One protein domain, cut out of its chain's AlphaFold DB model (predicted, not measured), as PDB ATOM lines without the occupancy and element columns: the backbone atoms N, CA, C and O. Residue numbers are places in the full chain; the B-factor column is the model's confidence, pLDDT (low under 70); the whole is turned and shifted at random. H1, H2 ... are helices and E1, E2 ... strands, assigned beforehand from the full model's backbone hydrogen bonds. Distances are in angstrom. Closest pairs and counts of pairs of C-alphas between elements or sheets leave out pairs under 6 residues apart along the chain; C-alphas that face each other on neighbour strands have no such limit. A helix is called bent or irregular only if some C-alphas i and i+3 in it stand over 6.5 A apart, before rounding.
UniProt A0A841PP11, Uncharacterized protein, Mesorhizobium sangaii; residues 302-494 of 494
ATOM      1  N   VAL A 302       0.046  41.984  76.313       77.00
ATOM      2  CA  VAL A 302       1.417  42.412  76.015       77.00
ATOM      3  C   VAL A 302       2.405  41.961  77.091       77.00
ATOM      4  O   VAL A 302       3.541  41.641  76.767       77.00
ATOM      5  N   GLU A 303       2.006  41.876  78.363       74.06
ATOM      6  CA  GLU A 303       2.914  41.442  79.434       74.06
ATOM      7  C   GLU A 303       3.352  39.986  79.268       74.06
ATOM      8  O   GLU A 303       4.539  39.681  79.393       74.06
ATOM      9  N   THR A 304       2.416  39.104  78.911       75.94
ATOM     10  CA  THR A 304       2.730  37.692  78.653       75.94
ATOM     11  C   THR A 304       3.571  37.550  77.388       75.94
ATOM     12  O   THR A 304       4.587  36.857  77.418       75.94
ATOM     13  N   SER A 305       3.204  38.232  76.298       80.44
ATOM     14  CA  SER A 305       3.990  38.218  75.056       80.44
ATOM     15  C   SER A 305       5.416  38.719  75.284       80.44
ATOM     16  O   SER A 305       6.367  38.025  74.935       80.44
ATOM     17  N   ASN A 306       5.582  39.847  75.979       81.50
ATOM     18  CA  ASN A 306       6.893  40.379  76.348       81.50
ATOM     19  C   ASN A 306       7.681  39.401  77.228       81.50
ATOM     20  O   ASN A 306       8.897  39.279  77.086       81.50
ATOM     21  N   GLN A 307       7.015  38.704  78.153       79.94
ATOM     22  CA  GLN A 307       7.663  37.692  78.981       79.94
ATOM     23  C   GLN A 307       8.151  36.511  78.134       79.94
ATOM     24  O   GLN A 307       9.284  36.074  78.329       79.94
ATOM     25  N   ILE A 308       7.347  36.021  77.187       85.06
ATOM     26  CA  ILE A 308       7.739  34.941  76.270       85.06
ATOM     27  C   ILE A 308       8.917  35.387  75.399       85.06
ATOM     28  O   ILE A 308       9.946  34.716  75.402       85.06
ATOM     29  N   GLU A 309       8.817  36.534  74.724       86.25
ATOM     30  CA  GLU A 309       9.880  37.063  73.855       86.25
ATOM     31  C   GLU A 309      11.191  37.309  74.615       86.25
ATOM     32  O   GLU A 309      12.279  37.094  74.079       86.25
ATOM     33  N   ARG A 310      11.108  37.703  75.892       84.19
ATOM     34  CA  ARG A 310      12.282  37.900  76.752       84.19
ATOM     35  C   ARG A 310      12.905  36.587  77.231       84.19
ATOM     36  O   ARG A 310      14.130  36.496  77.305       84.19
ATOM     37  N   LEU A 311      12.091  35.609  77.637       84.44
ATOM     38  CA  LEU A 311      12.563  34.389  78.304       84.44
ATOM     39  C   LEU A 311      12.904  33.261  77.326       84.44
ATOM     40  O   LEU A 311      13.832  32.496  77.592       84.44
ATOM     41  N   LEU A 312      12.197  33.152  76.200       89.06
ATOM     42  CA  LEU A 312      12.368  32.042  75.260       89.06
ATOM     43  C   LEU A 312      13.805  31.945  74.711       89.06
ATOM     44  O   LEU A 312      14.387  30.867  74.845       89.06
ATOM     45  N   PRO A 313      14.458  33.029  74.237       90.88
ATOM     46  CA  PRO A 313      15.844  32.942  73.770       90.88
ATOM     47  C   PRO A 313      16.828  32.502  74.868       90.88
ATOM     48  O   PRO A 313      17.802  31.799  74.600       90.88
ATOM     49  N   ARG A 314      16.571  32.878  76.131       87.00
ATOM     50  CA  ARG A 314      17.392  32.459  77.282       87.00
ATOM     51  C   ARG A 314      17.227  30.972  77.572       87.00
ATOM     52  O   ARG A 314      18.217  30.286  77.820       87.00
ATOM     53  N   LEU A 315      15.995  30.469  77.506       88.81
ATOM     54  CA  LEU A 315      15.699  29.044  77.645       88.81
ATOM     55  C   LEU A 315      16.298  28.218  76.503       88.81
ATOM     56  O   LEU A 315      16.776  27.106  76.718       88.81
ATOM     57  N   GLU A 316      16.314  28.737  75.283       90.69
ATOM     58  CA  GLU A 316      16.949  28.052  74.156       90.69
ATOM     59  C   GLU A 316      18.470  27.961  74.333       90.69
ATOM     60  O   GLU A 316      19.045  26.886  74.130       90.69
ATOM     61  N   ALA A 317      19.098  29.048  74.794       92.94
ATOM     62  CA  ALA A 317      20.543  29.154  74.970       92.94
ATOM     63  C   ALA A 317      21.090  28.449  76.225       92.94
ATOM     64  O   ALA A 317      22.235  27.994  76.207       92.94
ATOM     65  N   ASN A 318      20.316  28.353  77.315       92.75
ATOM     66  CA  ASN A 318      20.792  27.835  78.600       92.75
ATOM     67  C   ASN A 318      20.024  26.576  79.062       92.75
ATOM     68  O   ASN A 318      18.919  26.679  79.609       92.75
ATOM     69  N   PRO A 319      20.621  25.370  78.937       92.75
ATOM     70  CA  PRO A 319      20.027  24.131  79.439       92.75
ATOM     71  C   PRO A 319      19.722  24.142  80.942       92.75
ATOM     72  O   PRO A 319      18.755  23.507  81.363       92.75
ATOM     73  N   PHE A 320      20.511  24.860  81.749       92.88
ATOM     74  CA  PHE A 320      20.283  24.965  83.190       92.88
ATOM     75  C   PHE A 320      19.005  25.757  83.498       92.88
ATOM     76  O   PHE A 320      18.178  25.290  84.280       92.88
ATOM     77  N   SER A 321      18.768  26.884  82.815       90.50
ATOM     78  CA  SER A 321      17.518  27.647  82.958       90.50
ATOM     79  C   SER A 321      16.292  26.810  82.564       90.50
ATOM     80  O   SER A 321      15.279  26.853  83.263       90.50
ATOM     81  N   ARG A 322      16.384  25.973  81.512       91.44
ATOM     82  CA  ARG A 322      15.311  25.016  81.157       91.44
ATOM     83  C   ARG A 322      15.039  24.014  82.267       91.44
ATOM     84  O   ARG A 322      13.882  23.799  82.619       91.44
ATOM     85  N   LEU A 323      16.095  23.411  82.814       92.62
ATOM     86  CA  LEU A 323      15.983  22.449  83.908       92.62
ATOM     87  C   LEU A 323      15.281  23.076  85.118       92.62
ATOM     88  O   LEU A 323      14.346  22.490  85.662       92.62
ATOM     89  N   ILE A 324      15.706  24.272  85.517       93.12
ATOM     90  CA  ILE A 324      15.172  24.987  86.675       93.12
ATOM     91  C   ILE A 324      13.701  25.380  86.477       93.12
ATOM     92  O   ILE A 324      12.881  25.099  87.355       93.12
ATOM     93  N   ILE A 325      13.331  25.940  85.317       90.62
ATOM     94  CA  ILE A 325      11.931  26.290  85.020       90.62
ATOM     95  C   ILE A 325      11.047  25.041  84.954       90.62
ATOM     96  O   ILE A 325       9.965  25.039  85.542       90.62
ATOM     97  N   SER A 326      11.505  23.966  84.305       90.25
ATOM     98  CA  SER A 326      10.752  22.706  84.236       90.25
ATOM     99  C   SER A 326      10.541  22.106  85.627       90.25
ATOM    100  O   SER A 326       9.424  21.732  85.974       90.25
ATOM    101  N   THR A 327      11.589  22.079  86.457       92.56
ATOM    102  CA  THR A 327      11.522  21.537  87.825       92.56
ATOM    103  C   THR A 327      10.568  22.356  88.698       92.56
ATOM    104  O   THR A 327       9.824  21.791  89.500       92.56
ATOM    105  N   TYR A 328      10.549  23.682  88.537       93.00
ATOM    106  CA  TYR A 328       9.594  24.549  89.227       93.00
ATOM    107  C   TYR A 328       8.155  24.330  88.746       93.00
ATOM    108  O   TYR A 328       7.254  24.240  89.578       93.00
ATOM    109  N   GLY A 329       7.938  24.178  87.435       88.50
ATOM    110  CA  GLY A 329       6.635  23.812  86.873       88.50
ATOM    111  C   GLY A 329       6.097  22.516  87.483       88.50
ATOM    112  O   GLY A 329       4.995  22.506  88.036       88.50
ATOM    113  N   ASP A 330       6.919  21.466  87.511       89.12
ATOM    114  CA  ASP A 330       6.572  20.188  88.144       89.12
ATOM    115  C   ASP A 330       6.280  20.339  89.644       89.12
ATOM    116  O   ASP A 330       5.344  19.730  90.161       89.12
ATOM    117  N   ALA A 331       7.054  21.166  90.357       91.19
ATOM    118  CA  ALA A 331       6.830  21.442  91.776       91.19
ATOM    119  C   ALA A 331       5.476  22.123  92.031       91.19
ATOM    120  O   ALA A 331       4.803  21.803  93.007       91.19
ATOM    121  N   THR A 332       5.053  23.038  91.151       88.00
ATOM    122  CA  THR A 332       3.756  23.724  91.278       88.00
ATOM    123  C   THR A 332       2.554  22.828  90.991       88.00
ATOM    124  O   THR A 332       1.478  23.102  91.517       88.00
ATOM    125  N   GLY A 333       2.730  21.769  90.194       82.31
ATOM    126  CA  GLY A 333       1.686  20.786  89.897       82.31
ATOM    127  C   GLY A 333       1.584  19.632  90.902       82.31
ATOM    128  O   GLY A 333       0.646  18.839  90.816       82.31
ATOM    129  N   GLU A 334       2.530  19.508  91.836       87.06
ATOM    130  CA  GLU A 334       2.549  18.438  92.836       87.06
ATOM    131  C   GLU A 334       1.510  18.688  93.938       87.06
ATOM    132  O   GLU A 334       1.515  19.727  94.598       87.06
ATOM    133  N   GLN A 335       0.612  17.722  94.141       82.88
ATOM    134  CA  GLN A 335      -0.504  17.845  95.087       82.88
ATOM    135  C   GLN A 335      -0.151  17.319  96.479       82.88
ATOM    136  O   GLN A 335      -0.734  17.751  97.475       82.88
ATOM    137  N   GLU A 336       0.790  16.378  96.569       85.31
ATOM    138  CA  GLU A 336       1.197  15.808  97.848       85.31
ATOM    139  C   GLU A 336       2.181  16.754  98.554       85.31
ATOM    140  O   GLU A 336       3.297  16.957  98.081       85.31
ATOM    141  N   TYR A 337       1.782  17.316  99.704       89.56
ATOM    142  CA  TYR A 337       2.536  18.341 100.450       89.56
ATOM    143  C   TYR A 337       4.038  18.034 100.574       89.56
ATOM    144  O   TYR A 337       4.885  18.870 100.253       89.56
ATOM    145  N   GLY A 338       4.375  16.816 101.014       92.56
ATOM    146  CA  GLY A 338       5.760  16.402 101.233       92.56
ATOM    147  C   GLY A 338       6.580  16.350  99.943       92.56
ATOM    148  O   GLY A 338       7.728  16.802  99.919       92.56
ATOM    149  N   PHE A 339       5.986  15.863  98.852       93.00
ATOM    150  CA  PHE A 339       6.640  15.826  97.544       93.00
ATOM    151  C   PHE A 339       6.731  17.211  96.907       93.00
ATOM    152  O   PHE A 339       7.761  17.523  96.310       93.00
ATOM    153  N   ALA A 340       5.730  18.073  97.093       93.00
ATOM    154  CA  ALA A 340       5.788  19.456  96.629       93.00
ATOM    155  C   ALA A 340       6.955  20.188  97.305       93.00
ATOM    156  O   ALA A 340       7.786  20.795  96.628       93.00
ATOM    157  N   LEU A 341       7.090  20.048  98.630       96.44
ATOM    158  CA  LEU A 341       8.199  20.626  99.391       96.44
ATOM    159  C   LEU A 341       9.552  20.073  98.924       96.44
ATOM    160  O   LEU A 341      10.479  20.851  98.702       96.44
ATOM    161  N   LEU A 342       9.667  18.756  98.717       96.44
ATOM    162  CA  LEU A 342      10.876  18.125  98.172       96.44
ATOM    163  C   LEU A 342      11.254  18.691  96.790       96.44
ATOM    164  O   LEU A 342      12.433  18.955  96.534       96.44
ATOM    165  N   ARG A 343      10.277  18.903  95.902       96.00
ATOM    166  CA  ARG A 343      10.503  19.456  94.557       96.00
ATOM    167  C   ARG A 343      10.896  20.934  94.605       96.00
ATOM    168  O   ARG A 343      11.891  21.301  93.987       96.00
ATOM    169  N   PHE A 344      10.207  21.767  95.389       97.62
ATOM    170  CA  PHE A 344      10.603  23.173  95.576       97.62
ATOM    171  C   PHE A 344      11.983  23.300  96.227       97.62
ATOM    172  O   PHE A 344      12.779  24.146  95.822       97.62
ATOM    173  N   TRP A 345      12.306  22.430  97.187       97.62
ATOM    174  CA  TRP A 345      13.655  22.358  97.740       97.62
ATOM    175  C   TRP A 345      14.683  22.003  96.665       97.62
ATOM    176  O   TRP A 345      15.736  22.623  96.614       97.62
ATOM    177  N   THR A 346      14.379  21.048  95.783       97.12
ATOM    178  CA  THR A 346      15.263  20.681  94.664       97.12
ATOM    179  C   THR A 346      15.553  21.877  93.753       97.12
ATOM    180  O   THR A 346      16.709  22.078  93.394       97.12
ATOM    181  N   VAL A 347      14.557  22.718  93.443       96.75
ATOM    182  CA  VAL A 347      14.778  23.974  92.692       96.75
ATOM    183  C   VAL A 347      15.798  24.860  93.410       96.75
ATOM    184  O   VAL A 347      16.784  25.284  92.810       96.75
ATOM    185  N   MET A 348      15.593  25.101  94.706       97.62
ATOM    186  CA  MET A 348      16.490  25.942  95.503       97.62
ATOM    187  C   MET A 348      17.892  25.348  95.636       97.62
ATOM    188  O   MET A 348      18.874  26.083  95.581       97.62
ATOM    189  N   GLU A 349      17.993  24.031  95.794       96.88
ATOM    190  CA  GLU A 349      19.256  23.300  95.882       96.88
ATOM    191  C   GLU A 349      20.060  23.433  94.587       96.88
ATOM    192  O   GLU A 349      21.238  23.778  94.653       96.88
ATOM    193  N   LEU A 350      19.423  23.245  93.426       96.44
ATOM    194  CA  LEU A 350      20.071  23.374  92.119       96.44
ATOM    195  C   LEU A 350      20.582  24.800  91.874       96.44
ATOM    196  O   LEU A 350      21.733  24.978  91.476       96.44
ATOM    197  N   VAL A 351      19.760  25.822  92.142       95.62
ATOM    198  CA  VAL A 351      20.173  27.226  91.961       95.62
ATOM    199  C   VAL A 351      21.295  27.596  92.929       95.62
ATOM    200  O   VAL A 351      22.295  28.191  92.525       95.62
ATOM    201  N   ALA A 352      21.177  27.214  94.200       95.94
ATOM    202  CA  ALA A 352      22.201  27.506  95.196       95.94
ATOM    203  C   ALA A 352      23.523  26.780  94.903       95.94
ATOM    204  O   ALA A 352      24.591  27.346  95.111       95.94
ATOM    205  N   GLU A 353      23.480  25.547  94.397       95.06
ATOM    206  CA  GLU A 353      24.676  24.812  93.980       95.06
ATOM    207  C   GLU A 353      25.362  25.448  92.766       95.06
ATOM    208  O   GLU A 353      26.590  25.451  92.701       95.06
ATOM    209  N   HIS A 354      24.592  26.034  91.851       93.88
ATOM    210  CA  HIS A 354      25.133  26.734  90.689       93.88
ATOM    211  C   HIS A 354      25.749  28.103  91.031       93.88
ATOM    212  O   HIS A 354      26.683  28.540  90.362       93.88
ATOM    213  N   THR A 355      25.244  28.779  92.067       93.00
ATOM    214  CA  THR A 355      25.567  30.190  92.356       93.00
ATOM    215  C   THR A 355      26.457  30.400  93.582       93.00
ATOM    216  O   THR A 355      27.213  31.371  93.630       93.00
ATOM    217  N   VAL A 356      26.400  29.513  94.581       95.31
ATOM    218  CA  VAL A 356      27.105  29.672  95.860       95.31
ATOM    219  C   VAL A 356      28.306  28.734  95.935       95.31
ATOM    220  O   VAL A 356      28.170  27.509  95.950       95.31
ATOM    221  N   ALA A 357      29.500  29.314  96.069       94.06
ATOM    222  CA  ALA A 357      30.734  28.558  96.262       94.06
ATOM    223  C   ALA A 357      30.728  27.763  97.585       94.06
ATOM    224  O   ALA A 357      30.250  28.232  98.621       94.06
ATOM    225  N   GLY A 358      31.294  26.554  97.561       93.06
ATOM    226  CA  GLY A 358      31.420  25.687  98.737       93.06
ATOM    227  C   GLY A 358      32.507  26.134  99.727       93.06
ATOM    228  O   GLY A 358      33.441  26.839  99.360       93.06
ATOM    229  N   GLY A 359      32.399  25.688 100.983       91.69
ATOM    230  CA  GLY A 359      33.438  25.855 102.010       91.69
ATOM    231  C   GLY A 359      33.466  27.188 102.770       91.69
ATOM    232  O   GLY A 359      34.314  27.353 103.641       91.69
ATOM    233  N   THR A 360      32.551  28.120 102.502       93.06
ATOM    234  CA  THR A 360      32.510  29.422 103.193       93.06
ATOM    235  C   THR A 360      31.744  29.309 104.517       93.06
ATOM    236  O   THR A 360      30.661  28.715 104.512       93.06
ATOM    237  N   PRO A 361      32.255  29.846 105.644       94.81
ATOM    238  CA  PRO A 361      31.528  29.887 106.913       94.81
ATOM    239  C   PRO A 361      30.204  30.650 106.814       94.81
ATOM    240  O   PRO A 361      30.120  31.676 106.143       94.81
ATOM    241  N   LEU A 362      29.177  30.153 107.500       95.38
ATOM    242  CA  LEU A 362      27.857  30.776 107.545       95.38
ATOM    243  C   LEU A 362      27.767  31.811 108.672       95.38
ATOM    244  O   LEU A 362      28.225  31.570 109.792       95.38
ATOM    245  N   ALA A 363      27.109  32.931 108.384       93.56
ATOM    246  CA  ALA A 363      26.804  33.979 109.348       93.56
ATOM    247  C   ALA A 363      25.327  34.371 109.256       93.56
ATOM    248  O   ALA A 363      24.749  34.351 108.170       93.56
ATOM    249  N   ASN A 364      24.745  34.724 110.397       90.31
ATOM    250  CA  ASN A 364      23.428  35.338 110.507       90.31
ATOM    251  C   ASN A 364      23.411  36.734 109.848       90.31
ATOM    252  O   ASN A 364      24.477  37.310 109.613       90.31
ATOM    253  N   PRO A 365      22.223  37.323 109.591       86.94
ATOM    254  CA  PRO A 365      22.112  38.689 109.064       86.94
ATOM    255  C   PRO A 365      22.853  39.749 109.896       86.94
ATOM    256  O   PRO A 365      23.343  40.731 109.348       86.94
ATOM    257  N   ASP A 366      22.983  39.523 111.205       85.25
ATOM    258  CA  ASP A 366      23.709  40.385 112.147       85.25
ATOM    259  C   ASP A 366      25.237  40.185 112.139       85.25
ATOM    260  O   ASP A 366      25.959  40.843 112.890       85.25
ATOM    261  N   GLY A 367      25.739  39.268 111.309       86.38
ATOM    262  CA  GLY A 367      27.149  38.900 111.214       86.38
ATOM    263  C   GLY A 367      27.612  37.859 112.236       86.38
ATOM    264  O   GLY A 367      28.767  37.434 112.174       86.38
ATOM    265  N   SER A 368      26.755  37.409 113.157       89.69
ATOM    266  CA  SER A 368      27.116  36.367 114.122       89.69
ATOM    267  C   SER A 368      27.285  35.005 113.442       89.69
ATOM    268  O   SER A 368      26.513  34.616 112.567       89.69
ATOM    269  N   THR A 369      28.313  34.253 113.837       92.75
ATOM    270  CA  THR A 369      28.627  32.956 113.225       92.75
ATOM    271  C   THR A 369      27.566  31.908 113.554       92.75
ATOM    272  O   THR A 369      27.215  31.706 114.718       92.75
ATOM    273  N   ILE A 370      27.116  31.166 112.543       93.50
ATOM    274  CA  ILE A 370      26.239  30.009 112.735       93.50
ATOM    275  C   ILE A 370      27.104  28.789 113.052       93.50
ATOM    276  O   ILE A 370      27.996  28.425 112.284       93.50
ATOM    277  N   LEU A 371      26.830  28.135 114.180       93.06
ATOM    278  CA  LEU A 371      27.568  26.957 114.638       93.06
ATOM    279  C   LEU A 371      26.748  25.675 114.442       93.06
ATOM    280  O   LEU A 371      25.525  25.665 114.597       93.06
ATOM    281  N   ASN A 372      27.427  24.573 114.135       89.12
ATOM    282  CA  ASN A 372      26.830  23.241 114.103       89.12
ATOM    283  C   ASN A 372      26.676  22.660 115.521       89.12
ATOM    284  O   ASN A 372      27.150  23.221 116.508       89.12
ATOM    285  N   GLY A 373      26.062  21.476 115.628       84.19
ATOM    286  CA  GLY A 373      25.863  20.790 116.915       84.19
ATOM    287  C   GLY A 373      27.150  20.416 117.670       84.19
ATOM    288  O   GLY A 373      27.071  20.010 118.822       84.19
ATOM    289  N   LYS A 374      28.329  20.551 117.044       87.56
ATOM    290  CA  LYS A 374      29.651  20.338 117.661       87.56
ATOM    291  C   LYS A 374      30.353  21.653 118.036       87.56
ATOM    292  O   LYS A 374      31.499  21.609 118.468       87.56
ATOM    293  N   GLY A 375      29.707  22.804 117.841       89.88
ATOM    294  CA  GLY A 375      30.277  24.126 118.119       89.88
ATOM    295  C   GLY A 375      31.237  24.659 117.050       89.88
ATOM    296  O   GLY A 375      31.807  25.728 117.238       89.88
ATOM    297  N   ASN A 376      31.412  23.958 115.924       92.19
ATOM    298  CA  ASN A 376      32.222  24.448 114.802       92.19
ATOM    299  C   ASN A 376      31.362  25.298 113.854       92.19
ATOM    300  O   ASN A 376      30.162  25.028 113.754       92.19
ATOM    301  N   PRO A 377      31.939  26.254 113.102       93.44
ATOM    302  CA  PRO A 377      31.200  27.000 112.087       93.44
ATOM    303  C   PRO A 377      30.515  26.068 111.080       93.44
ATOM    304  O   PRO A 377      31.142  25.157 110.532       93.44
ATOM    305  N   GLU A 378      29.225  26.291 110.837       94.81
ATOM    306  CA  GLU A 378      28.558  25.735 109.662       94.81
ATOM    307  C   GLU A 378      29.132  26.367 108.396       94.81
ATOM    308  O   GLU A 378      29.621  27.497 108.415       94.81
ATOM    309  N   THR A 379      29.083  25.636 107.283       95.88
ATOM    310  CA  THR A 379      29.667  26.104 106.017       95.88
ATOM    311  C   THR A 379      28.765  25.819 104.822       95.88
ATOM    312  O   THR A 379      27.907  24.936 104.862       95.88
ATOM    313  N   THR A 380      29.029  26.486 103.699       95.75
ATOM    314  CA  THR A 380      28.414  26.196 102.390       95.75
ATOM    315  C   THR A 380      28.854  24.856 101.778       95.75
ATOM    316  O   THR A 380      28.565  24.560 100.618       95.75
ATOM    317  N   SER A 381      29.561  24.006 102.529       94.75
ATOM    318  CA  SER A 381      29.795  22.608 102.144       94.75
ATOM    319  C   SER A 381      28.526  21.759 102.266       94.75
ATOM    320  O   SER A 381      28.406  20.743 101.585       94.75
ATOM    321  N   SER A 382      27.568  22.163 103.107       93.81
ATOM    322  CA  SER A 382      26.269  21.500 103.216       93.81
ATOM    323  C   SER A 382      25.259  22.079 102.216       93.81
ATOM    324  O   SER A 382      25.258  23.276 101.923       93.81
ATOM    325  N   LYS A 383      24.355  21.229 101.708       93.69
ATOM    326  CA  LYS A 383      23.311  21.631 100.744       93.69
ATOM    327  C   LYS A 383      22.403  22.731 101.299       93.69
ATOM    328  O   LYS A 383      22.192  23.753 100.656       93.69
ATOM    329  N   HIS A 384      21.934  22.564 102.535       95.69
ATOM    330  CA  HIS A 384      21.116  23.569 103.212       95.69
ATOM    331  C   HIS A 384      21.904  24.849 103.544       95.69
ATOM    332  O   HIS A 384      21.317  25.927 103.547       95.69
ATOM    333  N   GLY A 385      23.224  24.761 103.757       96.69
ATOM    334  CA  GLY A 385      24.104  25.921 103.905       96.69
ATOM    335  C   GLY A 385      24.178  26.772 102.638       96.69
ATOM    336  O   GLY A 385      24.054  27.993 102.715       96.69
ATOM    337  N   ARG A 386      24.298  26.147 101.458       97.12
ATOM    338  CA  ARG A 386      24.243  26.874 100.174       97.12
ATOM    339  C   ARG A 386      22.887  27.531  99.954       97.12
ATOM    340  O   ARG A 386      22.841  28.709  99.616       97.12
ATOM    341  N   VAL A 387      21.795  26.800 100.193       97.12
ATOM    342  CA  VAL A 387      20.428  27.338 100.067       97.12
ATOM    343  C   VAL A 387      20.220  28.533 100.996       97.12
ATOM    344  O   VAL A 387      19.694  29.556 100.565       97.12
ATOM    345  N   TYR A 388      20.686  28.440 102.244       97.00
ATOM    346  CA  TYR A 388      20.651  29.547 103.195       97.00
ATOM    347  C   TYR A 388      21.369  30.794 102.664       97.00
ATOM    348  O   TYR A 388      20.767  31.866 102.628       97.00
ATOM    349  N   VAL A 389      22.621  30.658 102.207       96.19
ATOM    350  CA  VAL A 389      23.404  31.789 101.675       96.19
ATOM    351  C   VAL A 389      22.752  32.384 100.436       96.19
ATOM    352  O   VAL A 389      22.690  33.605 100.310       96.19
ATOM    353  N   TYR A 390      22.226  31.541  99.548       95.69
ATOM    354  CA  TYR A 390      21.513  32.005  98.367       95.69
ATOM    355  C   TYR A 390      20.306  32.870  98.757       95.69
ATOM    356  O   TYR A 390      20.204  34.014  98.311       95.69
ATOM    357  N   ILE A 391      19.439  32.375  99.648       95.00
ATOM    358  CA  ILE A 391      18.264  33.114 100.136       95.00
ATOM    359  C   ILE A 391      18.680  34.421 100.828       95.00
ATOM    360  O   ILE A 391      18.115  35.475 100.535       95.00
ATOM    361  N   LEU A 392      19.695  34.372 101.695       93.88
ATOM    362  CA  LEU A 392      20.211  35.547 102.398       93.88
ATOM    363  C   LEU A 392      20.707  36.619 101.414       93.88
ATOM    364  O   LEU A 392      20.348  37.788 101.546       93.88
ATOM    365  N   SER A 393      21.469  36.219 100.391       92.25
ATOM    366  CA  SER A 393      22.033  37.129  99.382       92.25
ATOM    367  C   SER A 393      20.980  37.827  98.516       92.25
ATOM    368  O   SER A 393      21.258  38.876  97.938       92.25
ATOM    369  N   ASN A 394      19.767  37.269  98.435       87.94
ATOM    370  CA  ASN A 394      18.655  37.864  97.698       87.94
ATOM    371  C   ASN A 394      17.922  38.957  98.490       87.94
ATOM    372  O   ASN A 394      17.120  39.679  97.907       87.94
ATOM    373  N   GLY A 395      18.135  39.070  99.808       85.19
ATOM    374  CA  GLY A 395      17.503  40.095 100.651       85.19
ATOM    375  C   GLY A 395      15.986  39.951 100.864       85.19
ATOM    376  O   GLY A 395      15.414  40.677 101.669       85.19
ATOM    377  N   LEU A 396      15.323  39.005 100.188       82.94
ATOM    378  CA  LEU A 396      13.873  38.770 100.240       82.94
ATOM    379  C   LEU A 396      13.545  37.501 101.035       82.94
ATOM    380  O   LEU A 396      13.007  36.529 100.509       82.94
ATOM    381  N   TYR A 397      13.906  37.499 102.314       87.00
ATOM    382  CA  TYR A 397      13.781  36.323 103.181       87.00
ATOM    383  C   TYR A 397      12.879  36.536 104.400       87.00
ATOM    384  O   TYR A 397      12.609  35.583 105.132       87.00
ATOM    385  N   SER A 398      12.389  37.763 104.594       87.12
ATOM    386  CA  SER A 398      11.453  38.091 105.663       87.12
ATOM    387  C   SER A 398      10.044  37.614 105.326       87.12
ATOM    388  O   SER A 398       9.513  37.927 104.261       87.12
ATOM    389  N   PHE A 399       9.431  36.869 106.242       86.25
ATOM    390  CA  PHE A 399       8.074  36.348 106.098       86.25
ATOM    391  C   PHE A 399       7.310  36.529 107.411       86.25
ATOM    392  O   PHE A 399       7.832  36.230 108.484       86.25
ATOM    393  N   THR A 400       6.067  37.005 107.335       88.06
ATOM    394  CA  THR A 400       5.210  37.222 108.507       88.06
ATOM    395  C   THR A 400       3.926  36.425 108.365       88.06
ATOM    396  O   THR A 400       3.338  36.365 107.288       88.06
ATOM    397  N   GLY A 401       3.483  35.817 109.459       88.50
ATOM    398  CA  GLY A 401       2.196  35.138 109.522       88.50
ATOM    399  C   GLY A 401       1.551  35.285 110.890       88.50
ATOM    400  O   GLY A 401       2.177  35.752 111.842       88.50
ATOM    401  N   HIS A 402       0.299  34.857 110.990       89.81
ATOM    402  CA  HIS A 402      -0.460  34.887 112.236       89.81
ATOM    403  C   HIS A 402      -1.031  33.505 112.531       89.81
ATOM    404  O   HIS A 402      -1.423  32.790 111.610       89.81
ATOM    405  N   TYR A 403      -1.086  33.141 113.806       89.50
ATOM    406  CA  TYR A 403      -1.746  31.922 114.265       89.50
ATOM    407  C   TYR A 403      -2.371  32.144 115.643       89.50
ATOM    408  O   TYR A 403      -2.052  33.119 116.322       89.50
ATOM    409  N   ILE A 404      -3.275  31.255 116.046       87.31
ATOM    410  CA  ILE A 404      -3.918  31.295 117.362       87.31
ATOM    411  C   ILE A 404      -3.380  30.136 118.202       87.31
ATOM    412  O   ILE A 404      -3.387  28.990 117.755       87.31
ATOM    413  N   GLU A 405      -2.935  30.435 119.420       85.69
ATOM    414  CA  GLU A 405      -2.470  29.459 120.412       85.69
ATOM    415  C   GLU A 405      -3.095  29.813 121.756       85.69
ATOM    416  O   GLU A 405      -2.990  30.956 122.200       85.69
ATOM    417  N   ASP A 406      -3.814  28.865 122.360       86.38
ATOM    418  CA  ASP A 406      -4.547  29.062 123.619       86.38
ATOM    419  C   ASP A 406      -5.478  30.294 123.614       86.38
ATOM    420  O   ASP A 406      -5.626  31.006 124.605       86.38
ATOM    421  N   GLY A 407      -6.103  30.575 122.464       85.44
ATOM    422  CA  GLY A 407      -7.000  31.722 122.276       85.44
ATOM    423  C   GLY A 407      -6.297  33.071 122.078       85.44
ATOM    424  O   GLY A 407      -6.975  34.082 121.903       85.44
ATOM    425  N   ILE A 408      -4.961  33.108 122.059       86.75
ATOM    426  CA  ILE A 408      -4.165  34.317 121.826       86.75
ATOM    427  C   ILE A 408      -3.689  34.335 120.372       86.75
ATOM    428  O   ILE A 408      -3.027  33.404 119.912       86.75
ATOM    429  N   GLN A 409      -3.990  35.417 119.648       89.50
ATOM    430  CA  GLN A 409      -3.424  35.652 118.322       89.50
ATOM    431  C   GLN A 409      -1.948  36.042 118.454       89.50
ATOM    432  O   GLN A 409      -1.612  37.063 119.055       89.50
ATOM    433  N   LYS A 410      -1.073  35.233 117.864       90.50
ATOM    434  CA  LYS A 410       0.372  35.442 117.821       90.50
ATOM    435  C   LYS A 410       0.817  35.820 116.416       90.50
ATOM    436  O   LYS A 410       0.297  35.303 115.426       90.50
ATOM    437  N   THR A 411       1.805  36.704 116.334       89.50
ATOM    438  CA  THR A 411       2.477  37.067 115.082       89.50
ATOM    439  C   THR A 411       3.822  36.363 115.013       89.50
ATOM    440  O   THR A 411       4.618  36.452 115.943       89.50
ATOM    441  N   VAL A 412       4.077  35.650 113.921       89.94
ATOM    442  CA  VAL A 412       5.346  34.957 113.676       89.94
ATOM    443  C   VAL A 412       6.146  35.760 112.670       89.94
ATOM    444  O   VAL A 412       5.650  36.050 111.580       89.94
ATOM    445  N   PHE A 413       7.388  36.066 113.016       90.19
ATOM    446  CA  PHE A 413       8.360  36.700 112.139       90.19
ATOM    447  C   PHE A 413       9.450  35.698 111.780       90.19
ATOM    448  O   PHE A 413      10.065  35.100 112.663       90.19
ATOM    449  N   ILE A 414       9.690  35.522 110.486       88.69
ATOM    450  CA  ILE A 414      10.775  34.711 109.942       88.69
ATOM    451  C   ILE A 414      11.761  35.645 109.254       88.69
ATOM    452  O   ILE A 414      11.322  36.496 108.484       88.69
ATOM    453  N   GLY A 415      13.063  35.458 109.469       85.62
ATOM    454  CA  GLY A 415      14.096  36.135 108.682       85.62
ATOM    455  C   GLY A 415      15.095  36.914 109.527       85.62
ATOM    456  O   GLY A 415      15.858  36.300 110.275       85.62
ATOM    457  N   ASP A 416      15.125  38.239 109.347       77.75
ATOM    458  CA  ASP A 416      15.981  39.141 110.119       77.75
ATOM    459  C   ASP A 416      15.326  39.419 111.470       77.75
ATOM    460  O   ASP A 416      14.223  39.960 111.564       77.75
ATOM    461  N   VAL A 417      16.009  38.983 112.520       69.69
ATOM    462  CA  VAL A 417      15.516  38.981 113.897       69.69
ATOM    463  C   VAL A 417      16.188  40.060 114.747       69.69
ATOM    464  O   VAL A 417      15.899  40.172 115.934       69.69
ATOM    465  N   THR A 418      17.064  40.880 114.152       67.00
ATOM    466  CA  THR A 418      17.909  41.860 114.861       67.00
ATOM    467  C   THR A 418      17.139  42.952 115.599       67.00
ATOM    468  O   THR A 418      17.644  43.501 116.576       67.00
ATOM    469  N   SER A 419      15.913  43.253 115.171       60.53
ATOM    470  CA  SER A 419      15.076  44.308 115.754       60.53
ATOM    471  C   SER A 419      13.809  43.797 116.450       60.53
ATOM    472  O   SER A 419      12.973  44.606 116.853       60.53
ATOM    473  N   LEU A 420      13.621  42.477 116.574       69.88
ATOM    474  CA  LEU A 420      12.380  41.875 117.073       69.88
ATOM    475  C   LEU A 420      12.655  40.946 118.259       69.88
ATOM    476  O   LEU A 420      13.309  39.917 118.126       69.88
ATOM    477  N   ASN A 421      12.092  41.287 119.418       71.25
ATOM    478  CA  ASN A 421      12.160  40.437 120.604       71.25
ATOM    479  C   ASN A 421      10.969  39.476 120.646       71.25
ATOM    480  O   ASN A 421       9.816  39.898 120.494       71.25
ATOM    481  N   ALA A 422      11.247  38.197 120.905       77.00
ATOM    482  CA  ALA A 422      10.210  37.215 121.191       77.00
ATOM    483  C   ALA A 422       9.407  37.650 122.431       77.00
ATOM    484  O   ALA A 422       9.973  38.069 123.443       77.00
ATOM    485  N   SER A 423       8.084  37.566 122.348       81.25
ATOM    486  CA  SER A 423       7.162  37.934 123.422       81.25
ATOM    487  C   SER A 423       5.988  36.956 123.467       81.25
ATOM    488  O   SER A 423       5.871  36.061 122.633       81.25
ATOM    489  N   THR A 424       5.073  37.127 124.419       77.19
ATOM    490  CA  THR A 424       3.834  36.333 124.458       77.19
ATOM    491  C   THR A 424       2.958  36.529 123.214       77.19
ATOM    492  O   THR A 424       2.191  35.631 122.881       77.19
ATOM    493  N   ALA A 425       3.097  37.659 122.511       83.94
ATOM    494  CA  ALA A 425       2.369  37.978 121.282       83.94
ATOM    495  C   ALA A 425       3.196  37.764 119.998       83.94
ATOM    496  O   ALA A 425       2.616  37.684 118.917       83.94
ATOM    497  N   ASN A 426       4.528  37.660 120.102       87.12
ATOM    498  CA  ASN A 426       5.434  37.578 118.956       87.12
ATOM    499  C   ASN A 426       6.347  36.351 119.043       87.12
ATOM    500  O   ASN A 426       7.144  36.220 119.971       87.12
ATOM    501  N   GLU A 427       6.290  35.497 118.030       89.56
ATOM    502  CA  GLU A 427       7.253  34.421 117.811       89.56
ATOM    503  C   GLU A 427       8.273  34.863 116.757       89.56
ATOM    504  O   GLU A 427       7.920  35.469 115.747       89.56
ATOM    505  N   VAL A 428       9.546  34.552 116.987       90.19
ATOM    506  CA  VAL A 428      10.644  34.946 116.105       90.19
ATOM    507  C   VAL A 428      11.426  33.695 115.706       90.19
ATOM    508  O   VAL A 428      11.887  32.948 116.568       90.19
ATOM    509  N   ILE A 429      11.549  33.451 114.402       92.25
ATOM    510  CA  ILE A 429      12.241  32.304 113.807       92.25
ATOM    511  C   ILE A 429      13.346  32.850 112.899       92.25
ATOM    512  O   ILE A 429      13.082  33.604 111.963       92.25
ATOM    513  N   SER A 430      14.601  32.476 113.149       92.94
ATOM    514  CA  SER A 430      15.694  32.916 112.278       92.94
ATOM    515  C   SER A 430      15.557  32.311 110.876       92.94
ATOM    516  O   SER A 430      15.019  31.211 110.706       92.94
ATOM    517  N   LEU A 431      16.096  32.989 109.855       94.00
ATOM    518  CA  LEU A 431      16.180  32.411 108.507       94.00
ATOM    519  C   LEU A 431      16.854  31.028 108.527       94.00
ATOM    520  O   LEU A 431      16.402  30.102 107.853       94.00
ATOM    521  N   TRP A 432      17.920  30.878 109.317       95.19
ATOM    522  CA  TRP A 432      18.641  29.616 109.431       95.19
ATOM    523  C   TRP A 432      17.759  28.501 109.993       95.19
ATOM    524  O   TRP A 432      17.706  27.413 109.415       95.19
ATOM    525  N   ASP A 433      17.029  28.767 111.078       95.25
ATOM    526  CA  ASP A 433      16.145  27.772 111.686       95.25
ATOM    527  C   ASP A 433      15.011  27.375 110.732       95.25
ATOM    528  O   ASP A 433      14.696  26.188 110.630       95.25
ATOM    529  N   MET A 434      14.462  28.326 109.965       95.88
ATOM    530  CA  MET A 434      13.451  28.031 108.946       95.88
ATOM    531  C   MET A 434      14.006  27.150 107.820       95.88
ATOM    532  O   MET A 434      13.410  26.125 107.488       95.88
ATOM    533  N   VAL A 435      15.176  27.484 107.262       96.75
ATOM    534  CA  VAL A 435      15.831  26.665 106.224       96.75
ATOM    535  C   VAL A 435      16.121  25.257 106.745       96.75
ATOM    536  O   VAL A 435      15.909  24.274 106.032       96.75
ATOM    537  N   ARG A 436      16.561  25.129 108.000       96.94
ATOM    538  CA  ARG A 436      16.820  23.832 108.632       96.94
ATOM    539  C   ARG A 436      15.542  23.039 108.903       96.94
ATOM    540  O   ARG A 436      15.572  21.823 108.730       96.94
ATOM    541  N   ALA A 437      14.434  23.687 109.262       97.00
ATOM    542  CA  ALA A 437      13.134  23.032 109.407       97.00
ATOM    543  C   ALA A 437      12.617  22.499 108.060       97.00
ATOM    544  O   ALA A 437      12.249  21.328 107.964       97.00
ATOM    545  N   VAL A 438      12.682  23.304 106.993       97.50
ATOM    546  CA  VAL A 438      12.348  22.851 105.627       97.50
ATOM    547  C   VAL A 438      13.245  21.677 105.221       97.50
ATOM    548  O   VAL A 438      12.754  20.662 104.723       97.50
ATOM    549  N   TYR A 439      14.553  21.772 105.480       97.62
ATOM    550  CA  TYR A 439      15.495  20.695 105.181       97.62
ATOM    551  C   TYR A 439      15.192  19.414 105.968       97.62
ATOM    552  O   TYR A 439      15.319  18.326 105.412       97.62
ATOM    553  N   ALA A 440      14.759  19.515 107.228       96.94
ATOM    554  CA  ALA A 440      14.368  18.363 108.037       96.94
ATOM    555  C   ALA A 440      13.165  17.623 107.429       96.94
ATOM    556  O   ALA A 440      13.207  16.395 107.316       96.94
ATOM    557  N   ILE A 441      12.147  18.359 106.963       96.81
ATOM    558  CA  ILE A 441      10.999  17.778 106.247       96.81
ATOM    559  C   ILE A 441      11.493  17.095 104.978       96.81
ATOM    560  O   ILE A 441      11.283  15.896 104.803       96.81
ATOM    561  N   ARG A 442      12.232  17.821 104.132       96.31
ATOM    562  CA  ARG A 442      12.809  17.285 102.893       96.31
ATOM    563  C   ARG A 442      13.611  16.006 103.136       96.31
ATOM    564  O   ARG A 442      13.497  15.062 102.361       96.31
ATOM    565  N   ASN A 443      14.435  15.969 104.181       95.88
ATOM    566  CA  ASN A 443      15.279  14.820 104.501       95.88
ATOM    567  C   ASN A 443      14.444  13.611 104.944       95.88
ATOM    568  O   ASN A 443      14.715  12.500 104.499       95.88
ATOM    569  N   SER A 444      13.400  13.829 105.748       95.81
ATOM    570  CA  SER A 444      12.445  12.776 106.116       95.81
ATOM    571  C   SER A 444      11.724  12.227 104.890       95.81
ATOM    572  O   SER A 444      11.698  11.020 104.697       95.81
ATOM    573  N   ILE A 445      11.218  13.093 104.003       95.19
ATOM    574  CA  ILE A 445      10.565  12.656 102.760       95.19
ATOM    575  C   ILE A 445      11.533  11.838 101.894       95.19
ATOM    576  O   ILE A 445      11.165  10.779 101.396       95.19
ATOM    577  N   ALA A 446      12.779  12.293 101.742       93.19
ATOM    578  CA  ALA A 446      13.770  11.617 100.907       93.19
ATOM    579  C   ALA A 446      14.203  10.241 101.448       93.19
ATOM    580  O   ALA A 446      14.509   9.354 100.655       93.19
ATOM    581  N   HIS A 447      14.253  10.056 102.772       93.25
ATOM    582  CA  HIS A 447      14.726   8.811 103.393       93.25
ATOM    583  C   HIS A 447      13.608   7.872 103.851       93.25
ATOM    584  O   HIS A 447      13.790   6.658 103.836       93.25
ATOM    585  N   GLU A 448      12.469   8.417 104.265       92.88
ATOM    586  CA  GLU A 448      11.362   7.678 104.879       92.88
ATOM    587  C   GLU A 448      10.097   7.695 104.007       92.88
ATOM    588  O   GLU A 448       9.119   7.024 104.327       92.88
ATOM    589  N   GLY A 449      10.088   8.461 102.910       90.56
ATOM    590  CA  GLY A 449       8.940   8.613 102.011       90.56
ATOM    591  C   GLY A 449       7.824   9.507 102.555       90.56
ATOM    592  O   GLY A 449       6.930   9.882 101.806       90.56
ATOM    593  N   GLN A 450       7.883   9.880 103.836       92.56
ATOM    594  CA  GLN A 450       6.916  10.742 104.509       92.56
ATOM    595  C   GLN A 450       7.585  11.557 105.625       92.56
ATOM    596  O   GLN A 450       8.690  11.249 106.079       92.56
ATOM    597  N   PHE A 451       6.912  12.620 106.058       94.75
ATOM    598  CA  PHE A 451       7.276  13.373 107.251       94.75
ATOM    599  C   PHE A 451       6.230  13.086 108.321       94.75
ATOM    600  O   PHE A 451       5.057  13.383 108.117       94.75
ATOM    601  N   ASP A 452       6.656  12.484 109.431       94.38
ATOM    602  CA  ASP A 452       5.805  12.183 110.581       94.38
ATOM    603  C   ASP A 452       6.025  13.245 111.675       94.38
ATOM    604  O   ASP A 452       7.074  13.232 112.336       94.38
ATOM    605  N   PRO A 453       5.060  14.161 111.898       93.88
ATOM    606  CA  PRO A 453       5.193  15.188 112.920       93.88
ATOM    607  C   PRO A 453       5.320  14.623 114.337       93.88
ATOM    608  O   PRO A 453       6.030  15.210 115.152       93.88
ATOM    609  N   ALA A 454       4.678  13.492 114.649       94.38
ATOM    610  CA  ALA A 454       4.724  12.902 115.987       94.38
ATOM    611  C   ALA A 454       6.124  12.362 116.298       94.38
ATOM    612  O   ALA A 454       6.680  12.631 117.364       94.38
ATOM    613  N   LYS A 455       6.751  11.679 115.335       94.31
ATOM    614  CA  LYS A 455       8.157  11.266 115.443       94.31
ATOM    615  C   LYS A 455       9.086  12.478 115.556       94.31
ATOM    616  O   LYS A 455       9.961  12.518 116.425       94.31
ATOM    617  N   ALA A 456       8.873  13.491 114.717       95.06
ATOM    618  CA  ALA A 456       9.702  14.693 114.666       95.06
ATOM    619  C   ALA A 456       9.652  15.550 115.952       95.06
ATOM    620  O   ALA A 456      10.646  16.204 116.272       95.06
ATOM    621  N   GLN A 457       8.573  15.487 116.745       93.81
ATOM    622  CA  GLN A 457       8.484  16.137 118.068       93.81
ATOM    623  C   GLN A 457       9.526  15.634 119.080       93.81
ATOM    624  O   GLN A 457       9.874  16.354 120.011       93.81
ATOM    625  N   THR A 458      10.041  14.417 118.902       93.44
ATOM    626  CA  THR A 458      11.106  13.843 119.751       93.44
ATOM    627  C   THR A 458      12.504  13.982 119.150       93.44
ATOM    628  O   THR A 458      13.486  13.532 119.740       93.44
ATOM    629  N   GLY A 459      12.592  14.590 117.967       92.69
ATOM    630  CA  GLY A 459      13.821  14.769 117.212       92.69
ATOM    631  C   GLY A 459      14.669  15.946 117.685       92.69
ATOM    632  O   GLY A 459      14.494  16.476 118.784       92.69
ATOM    633  N   ASP A 460      15.598  16.379 116.833       94.44
ATOM    634  CA  ASP A 460      16.374  17.595 117.082       94.44
ATOM    635  C   ASP A 460      15.500  18.866 117.028       94.44
ATOM    636  O   ASP A 460      14.343  18.844 116.603       94.44
ATOM    637  N   LYS A 461      16.056  20.013 117.440       95.31
ATOM    638  CA  LYS A 461      15.305  21.281 117.492       95.31
ATOM    639  C   LYS A 461      14.687  21.695 116.146       95.31
ATOM    640  O   LYS A 461      13.672  22.386 116.131       95.31
ATOM    641  N   TYR A 462      15.283  21.295 115.022       96.19
ATOM    642  CA  TYR A 462      14.800  21.633 113.683       96.19
ATOM    643  C   TYR A 462      13.667  20.708 113.251       96.19
ATOM    644  O   TYR A 462      12.712  21.171 112.632       96.19
ATOM    645  N   GLN A 463      13.738  19.429 113.620       96.25
ATOM    646  CA  GLN A 463      12.639  18.477 113.460       96.25
ATOM    647  C   GLN A 463      11.436  18.880 114.319       96.25
ATOM    648  O   GLN A 463      10.310  18.882 113.824       96.25
ATOM    649  N   GLN A 464      11.669  19.314 115.558       96.81
ATOM    650  CA  GLN A 464      10.620  19.836 116.436       96.81
ATOM    651  C   GLN A 464       9.972  21.100 115.859       96.81
ATOM    652  O   GLN A 464       8.745  21.211 115.831       96.81
ATOM    653  N   LEU A 465      10.783  22.038 115.349       95.88
ATOM    654  CA  LEU A 465      10.284  23.234 114.670       95.88
ATOM    655  C   LEU A 465       9.470  22.872 113.421       95.88
ATOM    656  O   LEU A 465       8.374  23.394 113.239       95.88
ATOM    657  N   ALA A 466       9.968  21.953 112.593       96.06
ATOM    658  CA  ALA A 466       9.263  21.461 111.415       96.06
ATOM    659  C   ALA A 466       7.906  20.845 111.778       96.06
ATOM    660  O   ALA A 466       6.891  21.241 111.209       96.06
ATOM    661  N   ALA A 467       7.872  19.948 112.770       95.50
ATOM    662  CA  ALA A 467       6.641  19.337 113.260       95.50
ATOM    663  C   ALA A 467       5.636  20.416 113.667       95.50
ATOM    664  O   ALA A 467       4.525  20.448 113.144       95.50
ATOM    665  N   ARG A 468       6.073  21.360 114.507       93.44
ATOM    666  CA  ARG A 468       5.244  22.468 114.984       93.44
ATOM    667  C   ARG A 468       4.688  23.324 113.848       93.44
ATOM    668  O   ARG A 468       3.527  23.703 113.908       93.44
ATOM    669  N   LEU A 469       5.491  23.657 112.838       93.31
ATOM    670  CA  LEU A 469       5.035  24.485 111.719       93.31
ATOM    671  C   LEU A 469       4.067  23.733 110.791       93.31
ATOM    672  O   LEU A 469       3.125  24.335 110.296       93.31
ATOM    673  N   THR A 470       4.259  22.426 110.596       92.00
ATOM    674  CA  THR A 470       3.381  21.604 109.738       92.00
ATOM    675  C   THR A 470       2.048  21.221 110.383       92.00
ATOM    676  O   THR A 470       1.072  21.013 109.671       92.00
ATOM    677  N   THR A 471       1.979  21.111 111.715       89.56
ATOM    678  CA  THR A 471       0.739  20.729 112.420       89.56
ATOM    679  C   THR A 471      -0.150  21.918 112.769       89.56
ATOM    680  O   THR A 471      -1.282  21.730 113.216       89.56
ATOM    681  N   ARG A 472       0.339  23.149 112.591       86.94
ATOM    682  CA  ARG A 472      -0.455  24.361 112.797       86.94
ATOM    683  C   ARG A 472      -1.452  24.535 111.651       86.94
ATOM    684  O   ARG A 472      -1.091  24.483 110.485       86.94
ATOM    685  N   LEU A 473      -2.708  24.821 112.000       78.44
ATOM    686  CA  LEU A 473      -3.765  25.125 111.025       78.44
ATOM    687  C   LEU A 473      -3.567  26.484 110.330       78.44
ATOM    688  O   LEU A 473      -4.124  26.718 109.262       78.44
ATOM    689  N   GLN A 474      -2.831  27.403 110.962       83.31
ATOM    690  CA  GLN A 474      -2.623  28.778 110.510       83.31
ATOM    691  C   GLN A 474      -1.185  29.221 110.801       83.31
ATOM    692  O   GLN A 474      -0.548  28.716 111.727       83.31
ATOM    693  N   GLY A 475      -0.703  30.207 110.048       83.69
ATOM    694  CA  GLY A 475       0.622  30.799 110.221       83.69
ATOM    695  C   GLY A 475       1.603  30.413 109.116       83.69
ATOM    696  O   GLY A 475       1.194  29.915 108.066       83.69
ATOM    697  N   PRO A 476       2.900  30.700 109.310       84.75
ATOM    698  CA  PRO A 476       3.916  30.380 108.321       84.75
ATOM    699  C   PRO A 476       4.061  28.876 108.114       84.75
ATOM    700  O   PRO A 476       4.308  28.128 109.057       84.75
ATOM    701  N   ASP A 477       3.964  28.466 106.856       91.69
ATOM    702  CA  ASP A 477       4.086  27.082 106.418       91.69
ATOM    703  C   ASP A 477       5.430  26.882 105.682       91.69
ATOM    704  O   ASP A 477       5.743  27.657 104.768       91.69
ATOM    705  N   PRO A 478       6.235  25.860 106.040       95.25
ATOM    706  CA  PRO A 478       7.477  25.515 105.353       95.25
ATOM    707  C   PRO A 478       7.330  25.386 103.836       95.25
ATOM    708  O   PRO A 478       8.217  25.840 103.105       95.25
ATOM    709  N   LEU A 479       6.214  24.827 103.351       95.38
ATOM    710  CA  LEU A 479       5.948  24.706 101.918       95.38
ATOM    711  C   LEU A 479       5.708  26.079 101.273       95.38
ATOM    712  O   LEU A 479       6.320  26.373 100.247       95.38
ATOM    713  N   GLN A 480       4.880  26.946 101.868       93.56
ATOM    714  CA  GLN A 480       4.692  28.309 101.347       93.56
ATOM    715  C   GLN A 480       5.995  29.107 101.321       93.56
ATOM    716  O   GLN A 480       6.282  29.779 100.328       93.56
ATOM    717  N   PHE A 481       6.806  29.007 102.377       94.75
ATOM    718  CA  PHE A 481       8.097  29.683 102.440       94.75
ATOM    719  C   PHE A 481       9.017  29.235 101.301       94.75
ATOM    720  O   PHE A 481       9.493  30.073 100.533       94.75
ATOM    721  N   ILE A 482       9.243  27.926 101.140       96.19
ATOM    722  CA  ILE A 482      10.164  27.440 100.106       96.19
ATOM    723  C   ILE A 482       9.618  27.682  98.693       96.19
ATOM    724  O   ILE A 482      10.390  28.001  97.793       96.19
ATOM    725  N   LYS A 483       8.295  27.617  98.499       95.25
ATOM    726  CA  LYS A 483       7.630  27.965  97.234       95.25
ATOM    727  C   LYS A 483       7.871  29.427  96.859       95.25
ATOM    728  O   LYS A 483       8.175  29.724  95.704       95.25
ATOM    729  N   TRP A 484       7.761  30.338  97.824       93.62
ATOM    730  CA  TRP A 484       8.026  31.762  97.621       93.62
ATOM    731  C   TRP A 484       9.495  32.025  97.266       93.62
ATOM    732  O   TRP A 484       9.771  32.731  96.296       93.62
ATOM    733  N   GLN A 485      10.430  31.378  97.968       95.19
ATOM    734  CA  GLN A 485      11.861  31.459  97.654       95.19
ATOM    735  C   GLN A 485      12.185  30.905  96.260       95.19
ATOM    736  O   GLN A 485      12.894  31.551  95.486       95.19
ATOM    737  N   ALA A 486      11.608  29.756  95.898       94.81
ATOM    738  CA  ALA A 486      11.775  29.159  94.576       94.81
ATOM    739  C   ALA A 486      11.256  30.088  93.474       94.81
ATOM    740  O   ALA A 486      11.946  30.295  92.480       94.81
ATOM    741  N   ARG A 487      10.093  30.721  93.668       92.62
ATOM    742  CA  ARG A 487       9.542  31.692  92.711       92.62
ATOM    743  C   ARG A 487      10.507  32.849  92.439       92.62
ATOM    744  O   ARG A 487      10.670  33.233  91.282       92.62
ATOM    745  N   TYR A 488      11.152  33.396  93.470       90.56
ATOM    746  CA  TYR A 488      12.155  34.445  93.269       90.56
ATOM    747  C   TYR A 488      13.410  33.943  92.575       90.56
ATOM    748  O   TYR A 488      13.943  34.649  91.723       90.56
ATOM    749  N   ALA A 489      13.861  32.733  92.908       90.81
ATOM    750  CA  ALA A 489      14.997  32.129  92.232       90.81
ATOM    751  C   ALA A 489      14.739  32.008  90.723       90.81
ATOM    752  O   ALA A 489      15.576  32.429  89.931       90.81
ATOM    753  N   ILE A 490      13.543  31.554  90.330       88.44
ATOM    754  CA  ILE A 490      13.136  31.525  88.919       88.44
ATOM    755  C   ILE A 490      13.159  32.922  88.301       88.44
ATOM    756  O   ILE A 490      13.721  33.087  87.229       88.44
ATOM    757  N   GLY A 491      12.587  33.930  88.963       83.44
ATOM    758  CA  GLY A 491      12.534  35.291  88.414       83.44
ATOM    759  C   GLY A 491      13.898  35.961  88.205       83.44
ATOM    760  O   GLY A 491      13.971  36.947  87.477       83.44
ATOM    761  N   ARG A 492      14.959  35.462  88.853       81.06
ATOM    762  CA  ARG A 492      16.333  35.964  88.716       81.06
ATOM    763  C   ARG A 492      17.143  35.183  87.676       81.06
ATOM    764  O   ARG A 492      17.932  35.790  86.957       81.06
ATOM    765  N   GLU A 493      16.962  33.864  87.624       73.69
ATOM    766  CA  GLU A 493      17.705  32.951  86.738       73.69
ATOM    767  C   GLU A 493      17.067  32.784  85.342       73.69
ATOM    768  O   GLU A 493      17.724  32.307  84.410       73.69
ATOM    769  N   ALA A 494      15.791  33.159  85.194       60.66
ATOM    770  CA  ALA A 494      15.067  33.249  83.924       60.66
ATOM    771  C   ALA A 494      15.034  34.700  83.437       60.66
ATOM    772  O   ALA A 494      15.412  34.937  82.265       60.66
TER     773      ALA A 494
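This is residues 302 to 494 of the 494 residues of an uncharacterized protein of Mesorhizobium sangaii (UniProt A0A841PP11). A small sheet of three strands, E1, E2 and E3, sits at one end of a helical body whose core is a bundle of three helices lying side by side, H2, H3 and H8. H5 starts at the sheet and runs away from it across H3, meeting the first residues of H8, 478 to 482, on its way; H7 crosses H5 in turn with short H6 packed on it, H4 packs on H3 and H5, and H1 turns off at a corner from H2 at the other end of the body. The printed part has 193 residues, with named elements in the order H1 H2 H3 H4 E1 E2 E3 H5 H6 H7 H8; the sheet runs E1 E2 E3 and is mixed, and the class is mostly helix. A long loop with no named element, residues 356 to 382, joins H3 to H4. The whole is compact, with a radius of gyration of the C-alphas of 17.5 A and spans of 52 by 37 by 37 A.

Look first at the sheet, where E1, residues 399 to 405, and E2, residues 408 to 415, form an antiparallel hairpin, with N 401 and O 412 3.0 A apart, within hydrogen-bond range. On the other side of E2 is E3, residues 426 to 430, parallel to it, with N 427 and O 411 2.8 A apart, also within hydrogen-bond range. H5, residues 431 to 448, only grazes the sheet with its residues 431 to 436; the C-alphas of Gly 415 and Leu 431 are its closest pair with E2, at 4.3 A. Further along H5, residues 438 to 446 touch H3, residues 337 to 355, at a steep tilt of 62 degrees, closest at the C-alphas of Leu 342 and Arg 442, 5.2 A. H7, residues 461 to 471, touches H5 about perpendicular at 80 degrees, closest at C-alphas Ala 437 and Ala 466, 4.6 A. H6, residues 453 to 456, touches H7, closest at C-alphas Pro 453 and Ala 467, 4.4 A. H4, residues 383 to 393, touches H3, closest at C-alphas Ala 352 and Val 387, 5.2 A, and H5 at a shallow tilt of 32 degrees, closest at C-alphas Tyr 388 and Val 435, 6.4 A. Now the bundle: H2, residues 319 to 333, and H3 form a helical hairpin at a shallow tilt of 18 degrees, closest at C-alphas Ala 331 and Arg 343, 5.0 A. H8, residues 478 to 493, touches H3 the same way at 36 degrees, only just steep, closest at C-alphas Leu 341 and Leu 479, 5.3 A. With residues 486 to 493 alone H8 touches H2, closest at C-alphas Ser 321 and Glu 493, 6.5 A. H1, residues 302 to 317, and H2 touch only at the corner, closest at C-alphas Leu 315 and Arg 322, 5.4 A. Every O i to N i+4 pair is within hydrogen-bond range in H2, H3, H4, H5, H7 and H8; in H1 it is 10 of 12, and H6 is too short for such a pair.

Find C-alpha 302 at (1.417, 42.412, 76.015), where H1 begins; it is 23.3 A long and only just irregular, with C-alphas 310 and 313 6.8 A apart. H2 is 21.4 A, H3 27.1 A, H5 25.5 A and E2 22.6 A. H8 runs 22.5 A to C-alpha 493 at (17.705, 32.951, 86.738).

The C-alphas farthest apart are those of Val 302 and Lys 374, 54.9 A. The printed part has no cut and ends at residue 494, the chain's last; the link H3 to H4 is long. The mean pLDDT of the printed part is 90.3, with residues 417 to 420 and 494 under 70.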